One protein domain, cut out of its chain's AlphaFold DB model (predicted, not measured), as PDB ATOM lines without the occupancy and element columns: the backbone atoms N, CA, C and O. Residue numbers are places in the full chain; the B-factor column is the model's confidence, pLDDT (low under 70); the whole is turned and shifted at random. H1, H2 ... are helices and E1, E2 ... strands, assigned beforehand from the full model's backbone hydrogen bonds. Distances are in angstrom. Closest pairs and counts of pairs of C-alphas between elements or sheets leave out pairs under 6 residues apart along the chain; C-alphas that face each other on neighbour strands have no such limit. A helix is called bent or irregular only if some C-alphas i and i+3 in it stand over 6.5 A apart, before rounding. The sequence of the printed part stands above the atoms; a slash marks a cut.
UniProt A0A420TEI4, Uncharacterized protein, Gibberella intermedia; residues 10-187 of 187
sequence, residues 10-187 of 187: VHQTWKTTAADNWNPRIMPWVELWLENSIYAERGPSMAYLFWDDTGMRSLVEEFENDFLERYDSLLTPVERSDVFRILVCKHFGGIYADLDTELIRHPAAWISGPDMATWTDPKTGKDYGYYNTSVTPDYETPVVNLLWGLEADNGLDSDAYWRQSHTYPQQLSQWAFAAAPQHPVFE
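What this domain is: This is residues 10 to 187 of the 187 residues of an uncharacterized protein of Gibberella intermedia (UniProt A0A420TEI4). A five-stranded sheet forms the core, with H4 covering one face and H1 the other over E2 and E1, while H2 and H3 make a helical hairpin packed on H4. E4 and E5 run far out from the core to the short helix H6 at their end, and residues 121 to 126 and 134 to 139 of the long link before E4 stick out. The printed part has 178 residues, under half of them in named elements, in the order E1 H1 E2 H2 H3 H4 E3 H5 E4 H6 E5; the class is mixed, helices and strands. The mixed sheet runs E2 E1 E3 E5 E4. The whole is only just compact, close to loose, with a radius of gyration of the C-alphas of 18.8 A and spans of 52 by 46 by 37 A.

Where its parts are: The strands are E2, residues 47 to 51; E1, residues 10 to 13, from C-alpha 10 at (99.585, 253.817, 295.929); E3, residues 94 to 97; E5, residues 170 to 179, 20.4 A long, bending by 90 degrees at residue 175 and ending with C-alpha 179 at (109.479, 257.655, 298.597); and E4, residues 146 to 153, 18.7 A. The helices are H4, residues 77 to 92, 21.4 A; H1, residues 27 to 38, 16.1 A; H2, residues 53 to 63, 15.8 A; H3, residues 65 to 72, irregular, with C-alphas 66 and 69 7.4 A apart; H5, residues 113 to 116; and H6, residues 160 to 163.

How they stand to each other: E2 and E1 are parallel (N 49 and O 10, 2.8 A), as are E1 and E3 (N 11 and O 95, 2.8 A). E5 is antiparallel to E3 (N 96 and O 177, 2.9 A) and to E4 (N 147 and O 178, 2.8 A). With H4 and H1 on opposite faces, there are three layers, helices on both faces of a sheet. H4 lies over E3 at a height of 8.3 A, its Arg 85 and Tyr 96 of E3 the closest C-alphas, 6.2 A. H1 lies over E2 and E1 at 9.7 A; the closest C-alphas of H1 and E2 are Ser 37 and Tyr 48, 6.3 A. E1, H1, E2 form a strand-helix-strand unit, parallel neighbours joined through a helix, with a right-handed crossover; E3, H5, E4 form a split one, E5 between its strands, left-handed. H2 touches H4 at a steep tilt of 45 degrees, the same way, closest at C-alphas Met 56 and Phe 84, 6.5 A. H2 and H3, a hairpin, touch closest at C-alphas Glu 61 and Leu 68, 5.8 A. H2 only grazes the sheet; H3 and H5 are not on it, and H6 only just not, with 4 pairs of C-alphas within 10 A. Every O i to N i+4 pair is within hydrogen-bond range in H1 and H2, 11 of 12 in H4 and 2 of 4 in H3; H5 and H6 are too short for one.

The domain as a whole: The farthest C-alphas, Asp 20 and Gly 125, are 55.9 A apart. The printed part has no cut. The links E1 to H1, E3 to H5 and H5 to E4 are long. Mean pLDDT of the printed part is 91.1; residues 131 to 140 are under 70.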
ATOM      1  N   VAL A  10     100.308 252.550 296.004       98.25
ATOM      2  CA  VAL A  10      99.585 253.817 295.929       98.25
ATOM      3  C   VAL A  10      98.776 253.994 297.208       98.25
ATOM      4  O   VAL A  10      98.061 253.081 297.620       98.25
ATOM      5  N   HIS A  11      98.867 255.176 297.808       98.25
ATOM      6  CA  HIS A  11      98.107 255.590 298.978       98.25
ATOM      7  C   HIS A  11      97.219 256.777 298.596       98.25
ATOM      8  O   HIS A  11      97.724 257.829 298.206       98.25
ATOM      9  N   GLN A  12      95.904 256.612 298.733       96.75
ATOM     10  CA  GLN A  12      94.937 257.711 298.659       96.75
ATOM     11  C   GLN A  12      94.050 257.692 299.902       96.75
ATOM     12  O   GLN A  12      93.840 256.636 300.505       96.75
ATOM     13  N   THR A  13      93.537 258.856 300.297       95.25
ATOM     14  CA  THR A  13      92.716 258.979 301.507       95.25
ATOM     15  C   THR A  13      91.403 259.684 301.228       95.25
ATOM     16  O   THR A  13      91.322 260.570 300.375       95.25
ATOM     17  N   TRP A  14      90.371 259.294 301.966       93.44
ATOM     18  CA  TRP A  14      89.103 260.010 302.013       93.44
ATOM     19  C   TRP A  14      88.371 259.699 303.306       93.44
ATOM     20  O   TRP A  14      88.684 258.732 303.973       93.44
ATOM     21  N   LYS A  15      87.333 260.459 303.647       89.81
ATOM     22  CA  LYS A  15      86.637 260.332 304.941       89.81
ATOM     23  C   LYS A  15      86.152 258.909 305.251       89.81
ATOM     24  O   LYS A  15      86.184 258.475 306.396       89.81
ATOM     25  N   THR A  16      85.661 258.198 304.236       86.69
ATOM     26  CA  THR A  16      85.067 256.860 304.362       86.69
ATOM     27  C   THR A  16      85.333 256.041 303.109       86.69
ATOM     28  O   THR A  16      85.230 256.590 302.013       86.69
ATOM     29  N   THR A  17      85.525 254.730 303.242       84.56
ATOM     30  CA  THR A  17      85.672 253.801 302.102       84.56
ATOM     31  C   THR A  17      84.364 253.498 301.354       84.56
ATOM     32  O   THR A  17      84.397 253.006 300.228       84.56
ATOM     33  N   ALA A  18      83.206 253.808 301.944       85.12
ATOM     34  CA  ALA A  18      81.898 253.619 301.319       85.12
ATOM     35  C   ALA A  18      81.670 254.642 300.185       85.12
ATOM     36  O   ALA A  18      81.353 255.806 300.437       85.12
ATOM     37  N   ALA A  19      81.887 254.208 298.939       81.44
ATOM     38  CA  ALA A  19      81.849 255.062 297.747       81.44
ATOM     39  C   ALA A  19      80.435 255.447 297.267       81.44
ATOM     40  O   ALA A  19      80.282 256.338 296.435       81.44
ATOM     41  N   ASP A  20      79.389 254.819 297.807       82.12
ATOM     42  CA  ASP A  20      77.980 255.055 297.458       82.12
ATOM     43  C   ASP A  20      77.527 256.508 297.685       82.12
ATOM     44  O   ASP A  20      76.635 256.995 296.992       82.12
ATOM     45  N   ASN A  21      78.177 257.215 298.613       80.56
ATOM     46  CA  ASN A  21      77.868 258.604 298.964       80.56
ATOM     47  C   ASN A  21      78.932 259.608 298.496       80.56
ATOM     48  O   ASN A  21      78.928 260.770 298.917       80.56
ATOM     49  N   TRP A  22      79.879 259.182 297.660       85.31
ATOM     50  CA  TRP A  22      80.932 260.068 297.178       85.31
ATOM     51  C   TRP A  22      80.403 261.053 296.140       85.31
ATOM     52  O   TRP A  22      79.474 260.775 295.383       85.31
ATOM     53  N   ASN A  23      81.012 262.238 296.089       85.00
ATOM     54  CA  ASN A  23      80.715 263.202 295.036       85.00
ATOM     55  C   ASN A  23      81.107 262.574 293.685       85.00
ATOM     56  O   ASN A  23      82.279 262.253 293.502       85.00
ATOM     57  N   PRO A  24      80.203 262.448 292.700       87.94
ATOM     58  CA  PRO A  24      80.535 261.812 291.424       87.94
ATOM     59  C   PRO A  24      81.720 262.452 290.688       87.94
ATOM     60  O   PRO A  24      82.326 261.818 289.837       87.94
ATOM     61  N   ARG A  25      82.079 263.700 291.023       87.50
ATOM     62  CA  ARG A  25      83.246 264.396 290.464       87.50
ATOM     63  C   ARG A  25      84.598 263.851 290.927       87.50
ATOM     64  O   ARG A  25      85.577 264.120 290.247       87.50
ATOM     65  N   ILE A  26      84.665 263.136 292.054       86.38
ATOM     66  CA  ILE A  26      85.924 262.539 292.532       86.38
ATOM     67  C   ILE A  26      86.156 261.133 291.974       86.38
ATOM     68  O   ILE A  26      87.302 260.739 291.799       86.38
ATOM     69  N   MET A  27      85.083 260.409 291.638       88.81
ATOM     70  CA  MET A  27      85.152 259.020 291.164       88.81
ATOM     71  C   MET A  27      86.115 258.799 289.990       88.81
ATOM     72  O   MET A  27      86.904 257.861 290.086       88.81
ATOM     73  N   PRO A  28      86.148 259.654 288.944       92.19
ATOM     74  CA  PRO A  28      87.038 259.430 287.807       92.19
ATOM     75  C   PRO A  28      88.516 259.373 288.192       92.19
ATOM     76  O   PRO A  28      89.274 258.616 287.598       92.19
ATOM     77  N   TRP A  29      88.935 260.149 289.194       91.94
ATOM     78  CA  TRP A  29      90.322 260.168 289.653       91.94
ATOM     79  C   TRP A  29      90.668 258.892 290.418       91.94
ATOM     80  O   TRP A  29      91.696 258.275 290.155       91.94
ATOM     81  N   VAL A  30      89.775 258.441 291.302       92.12
ATOM     82  CA  VAL A  30      89.939 257.181 292.047       92.12
ATOM     83  C   VAL A  30      89.996 255.996 291.095       92.12
ATOM     84  O   VAL A  30      90.907 255.174 291.183       92.12
ATOM     85  N   GLU A  31      89.048 255.931 290.160       93.56
ATOM     86  CA  GLU A  31      89.012 254.910 289.118       93.56
ATOM     87  C   GLU A  31      90.299 254.954 288.299       93.56
ATOM     88  O   GLU A  31      90.941 253.926 288.140       93.56
ATOM     89  N   LEU A  32      90.760 256.133 287.877       95.56
ATOM     90  CA  LEU A  32      91.994 256.265 287.107       95.56
ATOM     91  C   LEU A  32      93.209 255.663 287.833       95.56
ATOM     92  O   LEU A  32      93.954 254.886 287.226       95.56
ATOM     93  N   TRP A  33      93.421 255.977 289.113       96.88
ATOM     94  CA  TRP A  33      94.526 255.395 289.886       96.88
ATOM     95  C   TRP A  33      94.339 253.894 290.133       96.88
ATOM     96  O   TRP A  33      95.296 253.127 289.990       96.88
ATOM     97  N   LEU A  34      93.122 253.454 290.461       95.56
ATOM     98  CA  LEU A  34      92.804 252.046 290.700       95.56
ATOM     99  C   LEU A  34      93.002 251.202 289.435       95.56
ATOM    100  O   LEU A  34      93.690 250.186 289.479       95.56
ATOM    101  N   GLU A  35      92.459 251.637 288.300       96.00
ATOM    102  CA  GLU A  35      92.587 250.970 287.004       96.00
ATOM    103  C   GLU A  35      94.050 250.822 286.593       96.00
ATOM    104  O   GLU A  35      94.468 249.733 286.204       96.00
ATOM    105  N   ASN A  36      94.849 251.889 286.722       96.81
ATOM    106  CA  ASN A  36      96.287 251.824 286.454       96.81
ATOM    107  C   ASN A  36      97.021 250.881 287.416       96.81
ATOM    108  O   ASN A  36      98.072 250.364 287.062       96.81
ATOM    109  N   SER A  37      96.477 250.638 288.609       96.19
ATOM    110  CA  SER A  37      97.076 249.729 289.588       96.19
ATOM    111  C   SER A  37      96.778 248.256 289.293       96.19
ATOM    112  O   SER A  37      97.650 247.408 289.494       96.19
ATOM    113  N   ILE A  38      95.562 247.935 288.831       94.56
ATOM    114  CA  ILE A  38      95.071 246.545 288.760       94.56
ATOM    115  C   ILE A  38      95.054 245.945 287.350       94.56
ATOM    116  O   ILE A  38      95.153 244.724 287.217       94.56
ATOM    117  N   TYR A  39      94.928 246.762 286.303       94.12
ATOM    118  CA  TYR A  39      94.813 246.272 284.930       94.12
ATOM    119  C   TYR A  39      96.183 246.172 284.256       94.12
ATOM    120  O   TYR A  39      96.882 247.167 284.064       94.12
ATOM    121  N   ALA A  40      96.568 244.957 283.861       90.31
ATOM    122  CA  ALA A  40      97.899 244.663 283.324       90.31
ATOM    123  C   ALA A  40      98.209 245.396 282.004       90.31
ATOM    124  O   ALA A  40      99.370 245.658 281.697       90.31
ATOM    125  N   GLU A  41      97.189 245.751 281.221       94.00
ATOM    126  CA  GLU A  41      97.330 246.549 280.001       94.00
ATOM    127  C   GLU A  41      97.705 248.014 280.270       94.00
ATOM    128  O   GLU A  41      98.174 248.696 279.359       94.00
ATOM    129  N   ARG A  42      97.514 248.503 281.503       93.38
ATOM    130  CA  ARG A  42      97.901 249.860 281.914       93.38
ATOM    131  C   ARG A  42      99.372 249.943 282.319       93.38
ATOM    132  O   ARG A  42      99.984 251.000 282.163       93.38
ATOM    133  N   GLY A  43      99.952 248.845 282.802       93.56
ATOM    134  CA  GLY A  43     101.341 248.791 283.245       93.56
ATOM    135  C   GLY A  43     101.608 247.693 284.278       93.56
ATOM    136  O   GLY A  43     100.773 246.812 284.494       93.56
ATOM    137  N   PRO A  44     102.798 247.708 284.907       95.06
ATOM    138  CA  PRO A  44     103.110 246.817 286.021       95.06
ATOM    139  C   PRO A  44     102.139 247.019 287.186       95.06
ATOM    140  O   PRO A  44     101.910 248.154 287.592       95.06
ATOM    141  N   SER A  45     101.638 245.924 287.762       95.31
ATOM    142  CA  SER A  45     100.696 245.986 288.881       95.31
ATOM    143  C   SER A  45     101.243 246.788 290.061       95.31
ATOM    144  O   SER A  45     102.413 246.659 290.437       95.31
ATOM    145  N   MET A  46     100.363 247.573 290.671       97.25
ATOM    146  CA  MET A  46     100.629 248.334 291.886       97.25
ATOM    147  C   MET A  46      99.652 247.886 292.969       97.25
ATOM    148  O   MET A  46      98.492 247.583 292.684       97.25
ATOM    149  N   ALA A  47     100.097 247.849 294.222       97.62
ATOM    150  CA  ALA A  47      99.149 247.752 295.324       97.62
ATOM    151  C   ALA A  47      98.421 249.095 295.447       97.62
ATOM    152  O   ALA A  47      99.066 250.138 295.442       97.62
ATOM    153  N   TYR A  48      97.098 249.074 295.568       97.38
ATOM    154  CA  TYR A  48      96.297 250.276 295.782       97.38
ATOM    155  C   TYR A  48      95.674 250.217 297.175       97.38
ATOM    156  O   TYR A  48      94.872 249.326 297.461       97.38
ATOM    157  N   LEU A  49      96.075 251.137 298.051       97.12
ATOM    158  CA  LEU A  49      95.618 251.227 299.432       97.12
ATOM    159  C   LEU A  49      94.822 252.513 299.627       97.12
ATOM    160  O   LEU A  49      95.348 253.623 299.520       97.12
ATOM    161  N   PHE A  50      93.548 252.333 299.953       96.12
ATOM    162  CA  PHE A  50      92.638 253.422 300.250       96.12
ATOM    163  C   PHE A  50      92.414 253.525 301.754       96.12
ATOM    164  O   PHE A  50      91.985 252.555 302.381       96.12
ATOM    165  N   TRP A  51      92.683 254.694 302.323       97.31
ATOM    166  CA  TRP A  51      92.628 254.912 303.764       97.31
ATOM    167  C   TRP A  51      91.445 255.800 304.117       97.31
ATOM    168  O   TRP A  51      91.300 256.894 303.571       97.31
ATOM    169  N   ASP A  52      90.611 255.326 305.040       95.94
ATOM    170  CA  ASP A  52      89.633 256.183 305.699       95.94
ATOM    171  C   ASP A  52      90.186 256.830 306.969       95.94
ATOM    172  O   ASP A  52      91.296 256.518 307.404       95.94
ATOM    173  N   ASP A  53      89.413 257.734 307.577       96.00
ATOM    174  CA  ASP A  53      89.818 258.434 308.803       96.00
ATOM    175  C   ASP A  53      90.205 257.460 309.931       96.00
ATOM    176  O   ASP A  53      91.123 257.737 310.706       96.00
ATOM    177  N   THR A  54      89.551 256.294 309.999       96.75
ATOM    178  CA  THR A  54      89.875 255.261 310.993       96.75
ATOM    179  C   THR A  54      91.205 254.596 310.657       96.75
ATOM    180  O   THR A  54      92.060 254.469 311.527       96.75
ATOM    181  N   GLY A  55      91.414 254.213 309.396       97.81
ATOM    182  CA  GLY A  55      92.664 253.619 308.923       97.81
ATOM    183  C   GLY A  55      93.861 254.555 309.081       97.81
ATOM    184  O   GLY A  55      94.923 254.112 309.516       97.81
ATOM    185  N   MET A  56      93.684 255.849 308.792       98.25
ATOM    186  CA  MET A  56      94.726 256.855 309.008       98.25
ATOM    187  C   MET A  56      95.127 256.929 310.478       98.25
ATOM    188  O   MET A  56      96.312 256.846 310.796       98.25
ATOM    189  N   ARG A  57      94.145 257.030 311.382       97.81
ATOM    190  CA  ARG A  57      94.407 257.091 312.822       97.81
ATOM    191  C   ARG A  57      95.063 255.811 313.343       97.81
ATOM    192  O   ARG A  57      96.007 255.904 314.118       97.81
ATOM    193  N   SER A  58      94.618 254.638 312.889       98.19
ATOM    194  CA  SER A  58      95.219 253.349 313.265       98.19
ATOM    195  C   SER A  58      96.687 253.242 312.851       98.19
ATOM    196  O   SER A  58      97.479 252.670 313.591       98.19
ATOM    197  N   LEU A  59      97.079 253.810 311.702       98.25
ATOM    198  CA  LEU A  59      98.489 253.874 311.301       98.25
ATOM    199  C   LEU A  59      99.303 254.701 312.302       98.25
ATOM    200  O   LEU A  59     100.375 254.274 312.721       98.25
ATOM    201  N   VAL A  60      98.791 255.869 312.702       98.31
ATOM    202  CA  VAL A  60      99.466 256.728 313.688       98.31
ATOM    203  C   VAL A  60      99.567 256.026 315.041       98.31
ATOM    204  O   VAL A  60     100.623 256.052 315.655       98.31
ATOM    205  N   GLU A  61      98.503 255.365 315.490       98.31
ATOM    206  CA  GLU A  61      98.497 254.618 316.752       98.31
ATOM    207  C   GLU A  61      99.506 253.461 316.753       98.31
ATOM    208  O   GLU A  61     100.208 253.268 317.740       98.31
ATOM    209  N   GLU A  62      99.635 252.733 315.642       98.31
ATOM    210  CA  GLU A  62     100.558 251.597 315.532       98.31
ATOM    211  C   GLU A  62     102.028 252.035 315.430       98.31
ATOM    212  O   GLU A  62     102.896 251.468 316.092       98.31
ATOM    213  N   PHE A  63     102.329 253.035 314.594       97.69
ATOM    214  CA  PHE A  63     103.714 253.358 314.222       97.69
ATOM    215  C   PHE A  63     104.267 254.640 314.851       97.69
ATOM    216  O   PHE A  63     105.481 254.825 314.888       97.69
ATOM    217  N   GLU A  64     103.401 255.532 315.330       96.88
ATOM    218  CA  GLU A  64     103.746 256.863 315.847       96.88
ATOM    219  C   GLU A  64     102.976 257.145 317.153       96.88
ATOM    220  O   GLU A  64     102.496 258.255 317.384       96.88
ATOM    221  N   ASN A  65     102.822 256.127 318.010       97.06
ATOM    222  CA  ASN A  65     101.973 256.183 319.207       97.06
ATOM    223  C   ASN A  65     102.270 257.392 320.117       97.06
ATOM    224  O   ASN A  65     101.353 258.048 320.607       97.06
ATOM    225  N   ASP A  66     103.547 257.742 320.287       97.25
ATOM    226  CA  ASP A  66     103.972 258.892 321.101       97.25
ATOM    227  C   ASP A  66     103.530 260.250 320.509       97.25
ATOM    228  O   ASP A  66     103.534 261.272 321.195       97.25
ATOM    229  N   PHE A  67     103.125 260.274 319.237       96.44
ATOM    230  CA  PHE A  67     102.588 261.436 318.530       96.44
ATOM    231  C   PHE A  67     101.051 261.421 318.425       96.44
ATOM    232  O   PHE A  67     100.459 262.436 318.046       96.44
ATOM    233  N   LEU A  68     100.379 260.323 318.795       97.75
ATOM    234  CA  LEU A  68      98.939 260.132 318.580       97.75
ATOM    235  C   LEU A  68      98.083 261.244 319.201       97.75
ATOM    236  O   LEU A  68      97.185 261.760 318.544       97.75
ATOM    237  N   GLU A  69      98.393 261.678 320.427       97.75
ATOM    238  CA  GLU A  69      97.657 262.770 321.085       97.75
ATOM    239  C   GLU A  69      97.760 264.083 320.291       97.75
ATOM    240  O   GLU A  69      96.777 264.809 320.132       97.75
ATOM    241  N   ARG A  70      98.940 264.378 319.732       97.56
ATOM    242  CA  ARG A  70      99.137 265.568 318.898       97.56
ATOM    243  C   ARG A  70      98.399 265.435 317.570       97.56
ATOM    244  O   ARG A  70      97.789 266.412 317.141       97.56
ATOM    245  N   TYR A  71      98.413 264.259 316.954       97.69
ATOM    246  CA  TYR A  71      97.637 263.985 315.746       97.69
ATOM    247  C   TYR A  71      96.128 264.176 315.973       97.69
ATOM    248  O   TYR A  71      95.471 264.880 315.204       97.69
ATOM    249  N   ASP A  72      95.594 263.630 317.068       97.06
ATOM    250  CA  ASP A  72      94.182 263.762 317.451       97.06
ATOM    251  C   ASP A  72      93.810 265.218 317.802       97.06
ATOM    252  O   ASP A  72      92.658 265.622 317.635       97.06
ATOM    253  N   SER A  73      94.782 266.036 318.232       97.56
ATOM    254  CA  SER A  73      94.580 267.465 318.522       97.56
ATOM    255  C   SER A  73      94.481 268.369 317.283       97.56
ATOM    256  O   SER A  73      94.099 269.534 317.416       97.56
ATOM    257  N   LEU A  74      94.814 267.862 316.086       97.19
ATOM    258  CA  LEU A  74      94.707 268.625 314.837       97.19
ATOM    259  C   LEU A  74      93.244 268.995 314.565       97.19
ATOM    260  O   LEU A  74      92.342 268.157 314.646       97.19
ATOM    261  N   LEU A  75      93.003 270.263 314.234       93.25
ATOM    262  CA  LEU A  75      91.659 270.844 314.223       93.25
ATOM    263  C   LEU A  75      90.817 270.312 313.065       93.25
ATOM    264  O   LEU A  75      89.609 270.106 313.206       93.25
ATOM    265  N   THR A  76      91.446 270.091 311.914       94.94
ATOM    266  CA  THR A  76      90.752 269.770 310.670       94.94
ATOM    267  C   THR A  76      91.146 268.396 310.119       94.94
ATOM    268  O   THR A  76      92.273 267.936 310.303       94.94
ATOM    269  N   PRO A  77      90.235 267.721 309.389       92.69
ATOM    270  CA  PRO A  77      90.579 266.503 308.655       92.69
ATOM    271  C   PRO A  77      91.692 266.710 307.617       92.69
ATOM    272  O   PRO A  77      92.452 265.785 307.354       92.69
ATOM    273  N   VAL A  78      91.793 267.915 307.044       93.25
ATOM    274  CA  VAL A  78      92.825 268.247 306.049       93.25
ATOM    275  C   VAL A  78      94.206 268.240 306.695       93.25
ATOM    276  O   VAL A  78      95.071 267.517 306.222       93.25
ATOM    277  N   GLU A  79      94.381 268.902 307.842       95.88
ATOM    278  CA  GLU A  79      95.653 268.870 308.588       95.88
ATOM    279  C   GLU A  79      96.060 267.437 308.967       95.88
ATOM    280  O   GLU A  79      97.233 267.070 308.898       95.88
ATOM    281  N   ARG A  80      95.091 266.588 309.336       97.25
ATOM    282  CA  ARG A  80      95.344 265.163 309.603       97.25
ATOM    283  C   ARG A  80      95.809 264.405 308.357       97.25
ATOM    284  O   ARG A  80      96.701 263.567 308.471       97.25
ATOM    285  N   SER A  81      95.246 264.699 307.188       96.38
ATOM    286  CA  SER A  81      95.687 264.136 305.903       96.38
ATOM    287  C   SER A  81      97.075 264.654 305.488       96.38
ATOM    288  O   SER A  81      97.897 263.889 304.979       96.38
ATOM    289  N   ASP A  82      97.382 265.926 305.765       95.56
ATOM    290  CA  ASP A  82      98.702 266.532 305.525       95.56
ATOM    291  C   ASP A  82      99.802 265.855 306.351       95.56
ATOM    292  O   ASP A  82     100.904 265.629 305.856       95.56
ATOM    293  N   VAL A  83      99.512 265.468 307.596       96.62
ATOM    294  CA  VAL A  83     100.445 264.658 308.397       96.62
ATOM    295  C   VAL A  83     100.478 263.212 307.907       96.62
ATOM    296  O   VAL A  83     101.552 262.638 307.725       96.62
ATOM    297  N   PHE A  84      99.310 262.616 307.661       97.69
ATOM    298  CA  PHE A  84      99.203 261.215 307.267       97.69
ATOM    299  C   PHE A  84      99.994 260.899 305.995       97.69
ATOM    300  O   PHE A  84     100.678 259.877 305.966       97.69
ATOM    301  N   ARG A  85      99.963 261.762 304.968       97.19
ATOM    302  CA  ARG A  85     100.690 261.510 303.708       97.19
ATOM    303  C   ARG A  85     102.187 261.309 303.919       97.19
ATOM    304  O   ARG A  85     102.795 260.456 303.280       97.19
ATOM    305  N   ILE A  86     102.770 262.054 304.857       97.19
ATOM    306  CA  ILE A  86     104.179 261.917 305.225       97.19
ATOM    307  C   ILE A  86     104.403 260.597 305.966       97.19
ATOM    308  O   ILE A  86     105.293 259.832 305.605       97.19
ATOM    309  N   LEU A  87     103.566 260.293 306.961       97.81
ATOM    310  CA  LEU A  87     103.715 259.095 307.791       97.81
ATOM    311  C   LEU A  87     103.510 257.796 307.006       97.81
ATOM    312  O   LEU A  87     104.270 256.844 307.178       97.81
ATOM    313  N   VAL A  88     102.519 257.745 306.115       98.38
ATOM    314  CA  VAL A  88     102.243 256.540 305.327       98.38
ATOM    315  C   VAL A  88     103.414 256.216 304.398       98.38
ATOM    316  O   VAL A  88     103.854 255.068 304.360       98.38
ATOM    317  N   CYS A  89     103.995 257.226 303.744       98.00
ATOM    318  CA  CYS A  89     105.182 257.045 302.914       98.00
ATOM    319  C   CYS A  89     106.456 256.813 303.735       98.00
ATOM    320  O   CYS A  89     107.326 256.065 303.295       98.00
ATOM    321  N   LYS A  90     106.575 257.382 304.938       98.06
ATOM    322  CA  LYS A  90     107.670 257.057 305.863       98.06
ATOM    323  C   LYS A  90     107.675 255.568 306.196       98.06
ATOM    324  O   LYS A  90     108.717 254.928 306.090       98.06
ATOM    325  N   HIS A  91     106.528 254.999 306.558       97.81
ATOM    326  CA  HIS A  91     106.464 253.617 307.044       97.81
ATOM    327  C   HIS A  91     106.403 252.579 305.929       97.81
ATOM    328  O   HIS A  91     107.130 251.588 305.977       97.81
ATOM    329  N   PHE A  92     105.592 252.815 304.900       98.06
ATOM    330  CA  PHE A  92     105.376 251.850 303.819       98.06
ATOM    331  C   PHE A  92     106.142 252.176 302.533       98.06
ATOM    332  O   PHE A  92     106.236 251.328 301.644       98.06
ATOM    333  N   GLY A  93     106.720 253.374 302.427       98.25
ATOM    334  CA  GLY A  93     107.192 253.901 301.153       98.25
ATOM    335  C   GLY A  93     106.022 254.175 300.214       98.25
ATOM    336  O   GLY A  93     104.899 254.438 300.634       98.25
ATOM    337  N   GLY A  94     106.283 254.077 298.922       98.19
ATOM    338  CA  GLY A  94     105.247 254.101 297.905       98.19
ATOM    339  C   GLY A  94     104.992 255.496 297.372       98.19
ATOM    340  O   GLY A  94     105.876 256.349 297.379       98.19
ATOM    341  N   ILE A  95     103.791 255.677 296.849       98.31
ATOM    342  CA  ILE A  95     103.314 256.856 296.144       98.31
ATOM    343  C   ILE A  95     102.095 257.356 296.903       98.31
ATOM    344  O   ILE A  95     101.100 256.640 297.008       98.31
ATOM    345  N   TYR A  96     102.154 258.580 297.404       98.25
ATOM    346  CA  TYR A  96     100.968 259.273 297.880       98.25
ATOM    347  C   TYR A  96     100.434 260.171 296.767       98.25
ATOM    348  O   TYR A  96     101.216 260.831 296.076       98.25
ATOM    349  N   ALA A  97      99.112 260.212 296.613       97.06
ATOM    350  CA  ALA A  97      98.438 261.193 295.776       97.06
ATOM    351  C   ALA A  97      97.110 261.623 296.408       97.06
ATOM    352  O   ALA A  97      96.337 260.784 296.878       97.06
ATOM    353  N   ASP A  98      96.814 262.920 296.371       95.44
ATOM    354  CA  ASP A  98      95.499 263.430 296.743       95.44
ATOM    355  C   ASP A  98      94.428 262.830 295.827       95.44
ATOM    356  O   ASP A  98      94.681 262.443 294.679       95.44
ATOM    357  N   LEU A  99      93.214 262.710 296.362       92.75
ATOM    358  CA  LEU A  99      92.141 261.964 295.713       92.75
ATOM    359  C   LEU A  99      91.759 262.536 294.342       92.75
ATOM    360  O   LEU A  99      91.360 261.792 293.455       92.75
ATOM    361  N   ASP A 100      91.884 263.847 294.180       91.94
ATOM    362  CA  ASP A 100      91.578 264.624 292.981       91.94
ATOM    363  C   ASP A 100      92.802 264.884 292.084       91.94
ATOM    364  O   ASP A 100      92.759 265.742 291.202       91.94
ATOM    365  N   THR A 101      93.879 264.114 292.260       93.31
ATOM    366  CA  THR A 101      95.064 264.179 291.395       93.31
ATOM    367  C   THR A 101      94.876 263.341 290.132       93.31
ATOM    368  O   THR A 101      94.687 262.126 290.199       93.31
ATOM    369  N   GLU A 102      95.013 263.960 288.958       94.12
ATOM    370  CA  GLU A 102      95.019 263.249 287.676       94.12
ATOM    371  C   GLU A 102      96.330 262.479 287.452       94.12
ATOM    372  O   GLU A 102      97.422 263.051 287.424       94.12
ATOM    373  N   LEU A 103      96.227 261.170 287.208       95.00
ATOM    374  CA  LEU A 103      97.364 260.340 286.824       95.00
ATOM    375  C   LEU A 103      97.621 260.415 285.313       95.00
ATOM    376  O   LEU A 103      97.111 259.614 284.530       95.00
ATOM    377  N   ILE A 104      98.480 261.345 284.901       94.69
ATOM    378  CA  ILE A 104      98.846 261.537 283.484       94.69
ATOM    379  C   ILE A 104      99.835 260.488 282.942       94.69
ATOM    380  O   ILE A 104     100.030 260.367 281.732       94.69
ATOM    381  N   ARG A 105     100.517 259.755 283.829       94.50
ATOM    382  CA  ARG A 105     101.523 258.744 283.475       94.50
ATOM    383  C   ARG A 105     101.619 257.687 284.563       94.50
ATOM    384  O   ARG A 105     101.763 258.037 285.728       94.50
ATOM    385  N   HIS A 106     101.649 256.414 284.171       96.44
ATOM    386  CA  HIS A 106     101.824 255.296 285.098       96.44
ATOM    387  C   HIS A 106     103.104 255.456 285.962       96.44
ATOM    388  O   HIS A 106     104.176 255.682 285.386       96.44
ATOM    389  N   PRO A 107     103.050 255.278 287.301       96.00
ATOM    390  CA  PRO A 107     104.187 255.509 288.202       96.00
ATOM    391  C   PRO A 107     105.459 254.736 287.855       96.00
ATOM    392  O   PRO A 107     106.558 255.274 287.900       96.00
ATOM    393  N   ALA A 108     105.329 253.495 287.382       95.25
ATOM    394  CA  ALA A 108     106.470 252.707 286.898       95.25
ATOM    395  C   ALA A 108     107.299 253.370 285.770       95.25
ATOM    396  O   ALA A 108     108.408 252.914 285.508       95.25
ATOM    397  N   ALA A 109     106.782 254.415 285.116       95.00
ATOM    398  CA  ALA A 109     107.462 255.188 284.076       95.00
ATOM    399  C   ALA A 109     107.837 256.619 284.520       95.00
ATOM    400  O   ALA A 109     108.145 257.464 283.676       95.00
ATOM    401  N   TRP A 110     107.768 256.927 285.819       95.06
ATOM    402  CA  TRP A 110     108.181 258.230 286.355       95.06
ATOM    403  C   TRP A 110     109.697 258.413 286.383       95.06
ATOM    404  O   TRP A 110     110.155 259.545 286.308       95.06
ATOM    405  N   ILE A 111     110.455 257.315 286.457       92.19
ATOM    406  CA  ILE A 111     111.916 257.330 286.371       92.19
ATOM    407  C   ILE A 111     112.340 256.511 285.162       92.19
ATOM    408  O   ILE A 111     111.921 255.363 284.981       92.19
ATOM    409  N   SER A 112     113.198 257.100 284.349       88.62
ATOM    410  CA  SER A 112     113.811 256.487 283.183       88.62
ATOM    411  C   SER A 112     115.336 256.521 283.292       88.62
ATOM    412  O   SER A 112     115.906 257.242 284.107       88.62
ATOM    413  N   GLY A 113     116.019 255.736 282.457       83.25
ATOM    414  CA  GLY A 113     117.485 255.714 282.430       83.25
ATOM    415  C   GLY A 113     118.124 257.106 282.259       83.25
ATOM    416  O   GLY A 113     119.028 257.433 283.024       83.25
ATOM    417  N   PRO A 114     117.646 257.956 281.326       86.19
ATOM    418  CA  PRO A 114     118.138 259.327 281.180       86.19
ATOM    419  C   PRO A 114     118.027 260.204 282.434       86.19
ATOM    420  O   PRO A 114     118.875 261.070 282.614       86.19
ATOM    421  N   ASP A 115     117.045 259.974 283.311       86.62
ATOM    422  CA  ASP A 115     116.899 260.743 284.561       86.62
ATOM    423  C   ASP A 115     118.030 260.443 285.559       86.62
ATOM    424  O   ASP A 115     118.322 261.241 286.446       86.62
ATOM    425  N   MET A 116     118.702 259.303 285.389       85.56
ATOM    426  CA  MET A 116     119.862 258.897 286.181       85.56
ATOM    427  C   MET A 116     121.188 259.386 285.585       85.56
ATOM    428  O   MET A 116     122.242 259.142 286.175       85.56
ATOM    429  N   ALA A 117     121.167 260.035 284.415       84.81
ATOM    430  CA  ALA A 117     122.371 260.514 283.747       84.81
ATOM    431  C   ALA A 117     123.125 261.536 284.601       84.81
ATOM    432  O   ALA A 117     122.541 262.317 285.353       84.81
ATOM    433  N   THR A 118     124.449 261.534 284.460       87.56
ATOM    434  CA  THR A 118     125.279 262.531 285.122       87.56
ATOM    435  C   THR A 118     124.965 263.917 284.567       87.56
ATOM    436  O   THR A 118     124.955 264.123 283.352       87.56
ATOM    437  N   TRP A 119     124.731 264.871 285.461       88.38
ATOM    438  CA  TRP A 119     124.561 266.281 285.145       88.38
ATOM    439  C   TRP A 119     125.478 267.125 286.026       88.38
ATOM    440  O   TRP A 119     125.715 266.814 287.192       88.38
ATOM    441  N   THR A 120     125.988 268.210 285.452       92.19
ATOM    442  CA  THR A 120     126.831 269.171 286.160       92.19
ATOM    443  C   THR A 120     125.978 270.360 286.565       92.19
ATOM    444  O   THR A 120     125.357 271.001 285.712       92.19
ATOM    445  N   ASP A 121     125.956 270.681 287.855       91.69
ATOM    446  CA  ASP A 121     125.280 271.881 288.332       91.69
ATOM    447  C   ASP A 121     125.980 273.132 287.784       91.69
ATOM    448  O   ASP A 121     127.146 273.372 288.110       91.69
ATOM    449  N   PRO A 122     125.295 273.971 286.985       91.44
ATOM    450  CA  PRO A 122     125.913 275.140 286.374       91.44
ATOM    451  C   PRO A 122     126.352 276.199 287.396       91.44
ATOM    452  O   PRO A 122     127.159 277.063 287.056       91.44
ATOM    453  N   LYS A 123     125.832 276.168 288.632       91.00
ATOM    454  CA  LYS A 123     126.212 277.109 289.697       91.00
ATOM    455  C   LYS A 123     127.427 276.639 290.485       91.00
ATOM    456  O   LYS A 123     128.299 277.452 290.784       91.00
ATOM    457  N   THR A 124     127.473 275.362 290.859       95.12
ATOM    458  CA  THR A 124     128.536 274.827 291.729       95.12
ATOM    459  C   THR A 124     129.641 274.100 290.969       95.12
ATOM    460  O   THR A 124     130.720 273.895 291.522       95.12
ATOM    461  N   GLY A 125     129.398 273.704 289.716       93.81
ATOM    462  CA  GLY A 125     130.298 272.871 288.918       93.81
ATOM    463  C   GLY A 125     130.413 271.430 289.421       93.81
ATOM    464  O   GLY A 125     131.281 270.697 288.957       93.81
ATOM    465  N   LYS A 126     129.585 271.030 290.393       91.88
ATOM    466  CA  LYS A 126     129.584 269.678 290.946       91.88
ATOM    467  C   LYS A 126     128.743 268.755 290.070       91.88
ATOM    468  O   LYS A 126     127.633 269.113 289.677       91.88
ATOM    469  N   ASP A 127     129.268 267.562 289.831       87.19
ATOM    470  CA  ASP A 127     128.554 266.504 289.129       87.19
ATOM    471  C   ASP A 127     127.622 265.742 290.081       87.19
ATOM    472  O   ASP A 127     127.970 265.429 291.226       87.19
ATOM    473  N   TYR A 128     126.432 265.433 289.580       84.31
ATOM    474  CA  TYR A 128     125.387 264.659 290.237       84.31
ATOM    475  C   TYR A 128     124.835 263.620 289.263       84.31
ATOM    476  O   TYR A 128     124.941 263.788 288.055       84.31
ATOM    477  N   GLY A 129     124.198 262.567 289.779       76.62
ATOM    478  CA  GLY A 129     123.683 261.474 288.951       76.62
ATOM    479  C   GLY A 129     124.784 260.526 288.465       76.62
ATOM    480  O   GLY A 129     125.962 260.879 288.370       76.62
ATOM    481  N   TYR A 130     124.403 259.289 288.181       72.38
ATOM    482  CA  TYR A 130     125.296 258.256 287.673       72.38
ATOM    483  C   TYR A 130     124.463 257.230 286.910       72.38
ATOM    484  O   TYR A 130     123.666 256.498 287.499       72.38
ATOM    485  N   TYR A 131     124.643 257.187 285.589       65.88
ATOM    486  CA  TYR A 131     123.956 256.225 284.738       65.88
ATOM    487  C   TYR A 131     124.919 255.122 284.331       65.88
ATOM    488  O   TYR A 131     125.768 255.307 283.458       65.88
ATOM    489  N   ASN A 132     124.782 253.963 284.970       64.94
ATOM    490  CA  ASN A 132     125.555 252.796 284.591       64.94
ATOM    491  C   ASN A 132     124.940 252.123 283.354       64.94
ATOM    492  O   ASN A 132     123.839 251.580 283.404       64.94
ATOM    493  N   THR A 133     125.669 252.133 282.239       62.59
ATOM    494  CA  THR A 133     125.287 251.442 280.994       62.59
ATOM    495  C   THR A 133     125.746 249.983 280.946       62.59
ATOM    496  O   THR A 133     125.625 249.333 279.906       62.59
ATOM    497  N   SER A 134     126.351 249.473 282.018       61.78
ATOM    498  CA  SER A 134     126.895 248.119 282.059       61.78
ATOM    499  C   SER A 134     125.770 247.088 282.040       61.78
ATOM    500  O   SER A 134     124.772 247.198 282.742       61.78
ATOM    501  N   VAL A 135     125.964 246.036 281.246       62.09
ATOM    502  CA  VAL A 135     125.072 244.864 281.174       62.09
ATOM    503  C   VAL A 135     125.168 243.962 282.414       62.09
ATOM    504  O   VAL A 135     124.410 243.004 282.545       62.09
ATOM    505  N   THR A 136     126.100 244.253 283.322       56.09
ATOM    506  CA  THR A 136     126.257 243.582 284.613       56.09
ATOM    507  C   THR A 136     125.542 244.380 285.706       56.09
ATOM    508  O   THR A 136     125.760 245.590 285.768       56.09
ATOM    509  N   PRO A 137     124.744 243.739 286.585       54.69
ATOM    510  CA  PRO A 137     124.142 244.413 287.731       54.69
ATOM    511  C   PRO A 137     125.221 245.093 288.571       54.69
ATOM    512  O   PRO A 137     126.158 244.437 289.027       54.69
ATOM    513  N   ASP A 138     125.091 246.400 288.747       64.31
ATOM    514  CA  ASP A 138     125.960 247.192 289.600       64.31
ATOM    515  C   ASP A 138     125.181 247.604 290.845       64.31
ATOM    516  O   ASP A 138     124.194 248.334 290.770       64.31
ATOM    517  N   TYR A 139     125.622 247.091 291.989       58.19
ATOM    518  CA  TYR A 139     125.028 247.377 293.291       58.19
ATOM    519  C   TYR A 139     125.529 248.704 293.887       58.19
ATOM    520  O   TYR A 139     125.034 249.109 294.935       58.19
ATOM    521  N   GLU A 140     126.479 249.387 293.236       64.69
ATOM    522  CA  GLU A 140     126.962 250.723 293.616       64.69
ATOM    523  C   GLU A 140     126.232 251.853 292.876       64.69
ATOM    524  O   GLU A 140     126.373 253.020 293.246       64.69
ATOM    525  N   THR A 141     125.426 251.534 291.854       71.44
ATOM    526  CA  THR A 141     124.657 252.543 291.118       71.44
ATOM    527  C   THR A 141     123.648 253.210 292.062       71.44
ATOM    528  O   THR A 141     122.775 252.522 292.602       71.44
ATOM    529  N   PRO A 142     123.720 254.542 292.262       76.62
ATOM    530  CA  PRO A 142     122.736 255.271 293.045       76.62
ATOM    531  C   PRO A 142     121.336 255.029 292.489       76.62
ATOM    532  O   PRO A 142     121.118 255.080 291.282       76.62
ATOM    533  N   VAL A 143     120.379 254.796 293.378       87.12
ATOM    534  CA  VAL A 143     118.965 254.644 293.031       87.12
ATOM    535  C   VAL A 143     118.159 255.765 293.663       87.12
ATOM    536  O   VAL A 143     118.530 256.317 294.702       87.12
ATOM    537  N   VAL A 144     117.035 256.103 293.043       91.94
ATOM    538  CA  VAL A 144     116.129 257.121 293.571       91.94
ATOM    539  C   VAL A 144     115.396 256.564 294.790       91.94
ATOM    540  O   VAL A 144     114.779 255.498 294.729       91.94
ATOM    541  N   ASN A 145     115.438 257.302 295.897       95.44
ATOM    542  CA  ASN A 145     114.673 256.983 297.107       95.44
ATOM    543  C   ASN A 145     113.606 258.038 297.436       95.44
ATOM    544  O   ASN A 145     112.813 257.821 298.344       95.44
ATOM    545  N   LEU A 146     113.564 259.152 296.701       95.88
ATOM    546  CA  LEU A 146     112.569 260.206 296.853       95.88
ATOM    547  C   LEU A 146     112.299 260.858 295.495       95.88
ATOM    548  O   LEU A 146     113.227 261.256 294.796       95.88
ATOM    549  N   LEU A 147     111.024 260.978 295.150       95.75
ATOM    550  CA  LEU A 147     110.507 261.761 294.039       95.75
ATOM    551  C   LEU A 147     109.540 262.790 294.607       95.75
ATOM    552  O   LEU A 147     108.518 262.422 295.183       95.75
ATOM    553  N   TRP A 148     109.849 264.067 294.416       94.62
ATOM    554  CA  TRP A 148     109.014 265.167 294.882       94.62
ATOM    555  C   TRP A 148     108.861 266.199 293.770       94.62
ATOM    556  O   TRP A 148     109.853 266.661 293.208       94.62
ATOM    557  N   GLY A 149     107.618 266.537 293.425       92.31
ATOM    558  CA  GLY A 149     107.332 267.576 292.441       92.31
ATOM    559  C   GLY A 149     107.566 268.989 292.984       92.31
ATOM    560  O   GLY A 149     107.505 269.218 294.192       92.31
ATOM    561  N   LEU A 150     107.768 269.944 292.079       92.88
ATOM    562  CA  LEU A 150     107.669 271.374 292.371       92.88
ATOM    563  C   LEU A 150     106.249 271.841 292.049       92.88
ATOM    564  O   LEU A 150     105.757 271.617 290.947       92.88
ATOM    565  N   GLU A 151     105.596 272.479 293.011       91.50
ATOM    566  CA  GLU A 151     104.304 273.149 292.823       91.50
ATOM    567  C   GLU A 151     104.487 274.600 292.383       91.50
ATOM    568  O   GLU A 151     103.725 275.100 291.562       91.50
ATOM    569  N   ALA A 152     105.540 275.252 292.872       91.94
ATOM    570  CA  ALA A 152     105.930 276.585 292.445       91.94
ATOM    571  C   ALA A 152     107.421 276.596 292.103       91.94
ATOM    572  O   ALA A 152     108.237 276.110 292.887       91.94
ATOM    573  N   ASP A 153     107.768 277.183 290.955       92.19
ATOM    574  CA  ASP A 153     109.146 277.506 290.568       92.19
ATOM    575  C   ASP A 153     109.187 278.894 289.917       92.19
ATOM    576  O   ASP A 153     109.286 279.072 288.703       92.19
ATOM    577  N   ASN A 154     108.997 279.907 290.755       90.62
ATOM    578  CA  ASN A 154     109.074 281.308 290.376       90.62
ATOM    579  C   ASN A 154     110.461 281.865 290.723       90.62
ATOM    580  O   ASN A 154     111.155 281.365 291.610       90.62
ATOM    581  N   GLY A 155     110.850 282.955 290.057       88.94
ATOM    582  CA  GLY A 155     112.094 283.653 290.382       88.94
ATOM    583  C   GLY A 155     112.137 284.072 291.855       88.94
ATOM    584  O   GLY A 155     111.177 284.653 292.356       88.94
ATOM    585  N   LEU A 156     113.258 283.802 292.534       86.69
ATOM    586  CA  LEU A 156     113.419 284.035 293.978       86.69
ATOM    587  C   LEU A 156     113.203 285.500 294.390       86.69
ATOM    588  O   LEU A 156     112.691 285.763 295.473       86.69
ATOM    589  N   ASP A 157     113.547 286.434 293.504       88.56
ATOM    590  CA  ASP A 157     113.404 287.880 293.720       88.56
ATOM    591  C   ASP A 157     112.079 288.443 293.164       88.56
ATOM    592  O   ASP A 157     111.893 289.658 293.077       88.56
ATOM    593  N   SER A 158     111.162 287.574 292.727       86.75
ATOM    594  CA  SER A 158     109.878 287.957 292.134       86.75
ATOM    595  C   SER A 158     108.734 287.835 293.133       86.75
ATOM    596  O   SER A 158     108.710 286.924 293.950       86.75
ATOM    597  N   ASP A 159     107.723 288.694 293.002       88.94
ATOM    598  CA  ASP A 159     106.441 288.578 293.697       88.94
ATOM    599  C   ASP A 159     105.392 287.800 292.867       88.94
ATOM    600  O   ASP A 159     104.236 287.692 293.251       88.94
ATOM    601  N   ALA A 160     105.745 287.227 291.713       88.19
ATOM    602  CA  ALA A 160     104.768 286.564 290.842       88.19
ATOM    603  C   ALA A 160     104.068 285.352 291.492       88.19
ATOM    604  O   ALA A 160     102.941 285.021 291.118       88.19
ATOM    605  N   TYR A 161     104.713 284.711 292.472       87.88
ATOM    606  CA  TYR A 161     104.205 283.509 293.135       87.88
ATOM    607  C   TYR A 161     102.930 283.781 293.949       87.88
ATOM    608  O   TYR A 161     101.975 283.010 293.857       87.88
ATOM    609  N   TRP A 162     102.842 284.916 294.658       87.31
ATOM    610  CA  TRP A 162     101.660 285.217 295.478       87.31
ATOM    611  C   TRP A 162     100.413 285.445 294.616       87.31
ATOM    612  O   TRP A 162      99.303 285.122 295.031       87.31
ATOM    613  N   ARG A 163     100.579 285.943 293.379       88.19
ATOM    614  CA  ARG A 163      99.470 286.118 292.418       88.19
ATOM    615  C   ARG A 163      98.909 284.790 291.918       88.19
ATOM    616  O   ARG A 163      97.775 284.749 291.456       88.19
ATOM    617  N   GLN A 164      99.699 283.727 292.019       85.06
ATOM    618  CA  GLN A 164      99.307 282.349 291.729       85.06
ATOM    619  C   GLN A 164      98.864 281.604 293.000       85.06
ATOM    620  O   GLN A 164      98.620 280.408 292.956       85.06
ATOM    621  N   SER A 165      98.690 282.319 294.120       87.69
ATOM    622  CA  SER A 165      98.300 281.773 295.429       87.69
ATOM    623  C   SER A 165      99.339 280.856 296.084       87.69
ATOM    624  O   SER A 165      99.025 280.149 297.037       87.69
ATOM    625  N   HIS A 166     100.589 280.905 295.624       88.94
ATOM    626  CA  HIS A 166     101.705 280.232 296.275       88.94
ATOM    627  C   HIS A 166     102.201 281.055 297.472       88.94
ATOM    628  O   HIS A 166     102.153 282.286 297.469       88.94
ATOM    629  N   THR A 167     102.697 280.373 298.504       89.44
ATOM    630  CA  THR A 167     103.246 281.008 299.720       89.44
ATOM    631  C   THR A 167     104.713 281.393 299.550       89.44
ATOM    632  O   THR A 167     105.156 282.389 300.117       89.44
ATOM    633  N   TYR A 168     105.463 280.630 298.753       90.44
ATOM    634  CA  TYR A 168     106.885 280.855 298.502       90.44
ATOM    635  C   TYR A 168     107.174 280.833 296.997       90.44
ATOM    636  O   TYR A 168     106.433 280.195 296.246       90.44
ATOM    637  N   PRO A 169     108.252 281.495 296.533       90.94
ATOM    638  CA  PRO A 169     108.637 281.461 295.124       90.94
ATOM    639  C   PRO A 169     108.926 280.038 294.640       90.94
ATOM    640  O   PRO A 169     108.540 279.693 293.525       90.94
ATOM    641  N   GLN A 170     109.536 279.214 295.496       92.75
ATOM    642  CA  GLN A 170     109.732 277.785 295.278       92.75
ATOM    643  C   GLN A 170     108.969 276.986 296.332       92.75
ATOM    644  O   GLN A 170     109.128 277.236 297.529       92.75
ATOM    645  N   GLN A 171     108.147 276.033 295.895       91.69
ATOM    646  CA  GLN A 171     107.378 275.153 296.775       91.69
ATOM    647  C   GLN A 171     107.384 273.729 296.244       91.69
ATOM    648  O   GLN A 171     107.231 273.500 295.046       91.69
ATOM    649  N   LEU A 172     107.530 272.779 297.162       92.88
ATOM    650  CA  LEU A 172     107.335 271.369 296.875       92.88
ATOM    651  C   LEU A 172     105.837 271.069 296.790       92.88
ATOM    652  O   LEU A 172     105.068 271.562 297.614       92.88
ATOM    653  N   SER A 173     105.446 270.240 295.826       92.81
ATOM    654  CA  SER A 173     104.062 269.796 295.668       92.81
ATOM    655  C   SER A 173     103.619 268.960 296.848       92.81
ATOM    656  O   SER A 173     104.283 267.997 297.220       92.81
ATOM    657  N   GLN A 174     102.479 269.305 297.432       89.69
ATOM    658  CA  GLN A 174     101.916 268.510 298.519       89.69
ATOM    659  C   GLN A 174     100.964 267.422 298.014       89.69
ATOM    660  O   GLN A 174     100.692 266.476 298.751       89.69
ATOM    661  N   TRP A 175     100.501 267.516 296.765       91.06
ATOM    662  CA  TRP A 175      99.413 266.681 296.246       91.06
ATOM    663  C   TRP A 175      99.875 265.326 295.720       91.06
ATOM    664  O   TRP A 175      99.069 264.407 295.661       91.06
ATOM    665  N   ALA A 176     101.151 265.164 295.352       94.88
ATOM    666  CA  ALA A 176     101.708 263.859 295.001       94.88
ATOM    667  C   ALA A 176     103.230 263.802 295.166       94.88
ATOM    668  O   ALA A 176     103.958 264.698 294.735       94.88
ATOM    669  N   PHE A 177     103.714 262.708 295.745       97.31
ATOM    670  CA  PHE A 177     105.139 262.396 295.856       97.31
ATOM    671  C   PHE A 177     105.321 260.891 296.056       97.31
ATOM    672  O   PHE A 177     104.360 260.156 296.296       97.31
ATOM    673  N   ALA A 178     106.557 260.414 295.942       97.94
ATOM    674  CA  ALA A 178     106.863 259.010 296.167       97.94
ATOM    675  C   ALA A 178     108.201 258.831 296.881       97.94
ATOM    676  O   ALA A 178     109.154 259.561 296.616       97.94
ATOM    677  N   ALA A 179     108.293 257.855 297.777       98.00
ATOM    678  CA  ALA A 179     109.479 257.655 298.597       98.00
ATOM    679  C   ALA A 179     109.735 256.181 298.917       98.00
ATOM    680  O   ALA A 179     108.824 255.356 298.979       98.00
ATOM    681  N   ALA A 180     111.002 255.844 299.126       97.88
ATOM    682  CA  ALA A 180     111.372 254.604 299.779       97.88
ATOM    683  C   ALA A 180     110.969 254.701 301.262       97.88
ATOM    684  O   ALA A 180     110.994 255.802 301.826       97.88
ATOM    685  N   PRO A 181     110.605 253.579 301.904       97.50
ATOM    686  CA  PRO A 181     110.332 253.590 303.334       97.50
ATOM    687  C   PRO A 181     111.569 254.070 304.103       97.50
ATOM    688  O   PRO A 181     112.703 253.793 303.707       97.50
ATOM    689  N   GLN A 182     111.340 254.769 305.212       96.81
ATOM    690  CA  GLN A 182     112.367 255.300 306.113       96.81
ATOM    691  C   GLN A 182     113.361 256.248 305.421       96.81
ATOM    692  O   GLN A 182     114.541 256.297 305.762       96.81
ATOM    693  N   HIS A 183     112.903 257.005 304.418       96.25
ATOM    694  CA  HIS A 183     113.735 258.040 303.814       96.25
ATOM    695  C   HIS A 183     114.078 259.136 304.852       96.25
ATOM    696  O   HIS A 183     113.153 259.651 305.483       96.25
ATOM    697  N   PRO A 184     115.343 259.598 304.961       94.75
ATOM    698  CA  PRO A 184     115.770 260.576 305.978       94.75
ATOM    699  C   PRO A 184     115.068 261.940 305.935       94.75
ATOM    700  O   PRO A 184     115.197 262.739 306.850       94.75
ATOM    701  N   VAL A 185     114.345 262.244 304.855       93.38
ATOM    702  CA  VAL A 185     113.552 263.484 304.747       93.38
ATOM    703  C   VAL A 185     112.338 263.491 305.686       93.38
ATOM    704  O   VAL A 185     111.749 264.542 305.905       93.38
ATOM    705  N   PHE A 186     111.946 262.320 306.196       91.06
ATOM    706  CA  PHE A 186     110.813 262.145 307.105       91.06
ATOM    707  C   PHE A 186     111.236 261.961 308.575       91.06
ATOM    708  O   PHE A 186     110.381 261.635 309.403       91.06
ATOM    709  N   GLU A 187     112.531 262.106 308.878       81.38
ATOM    710  CA  GLU A 187     113.083 262.072 310.244       81.38
ATOM    711  C   GLU A 187     113.027 263.438 310.940       81.38
ATOM    712  O   GLU A 187     113.209 264.477 310.261       81.38
TER     713      GLU A 187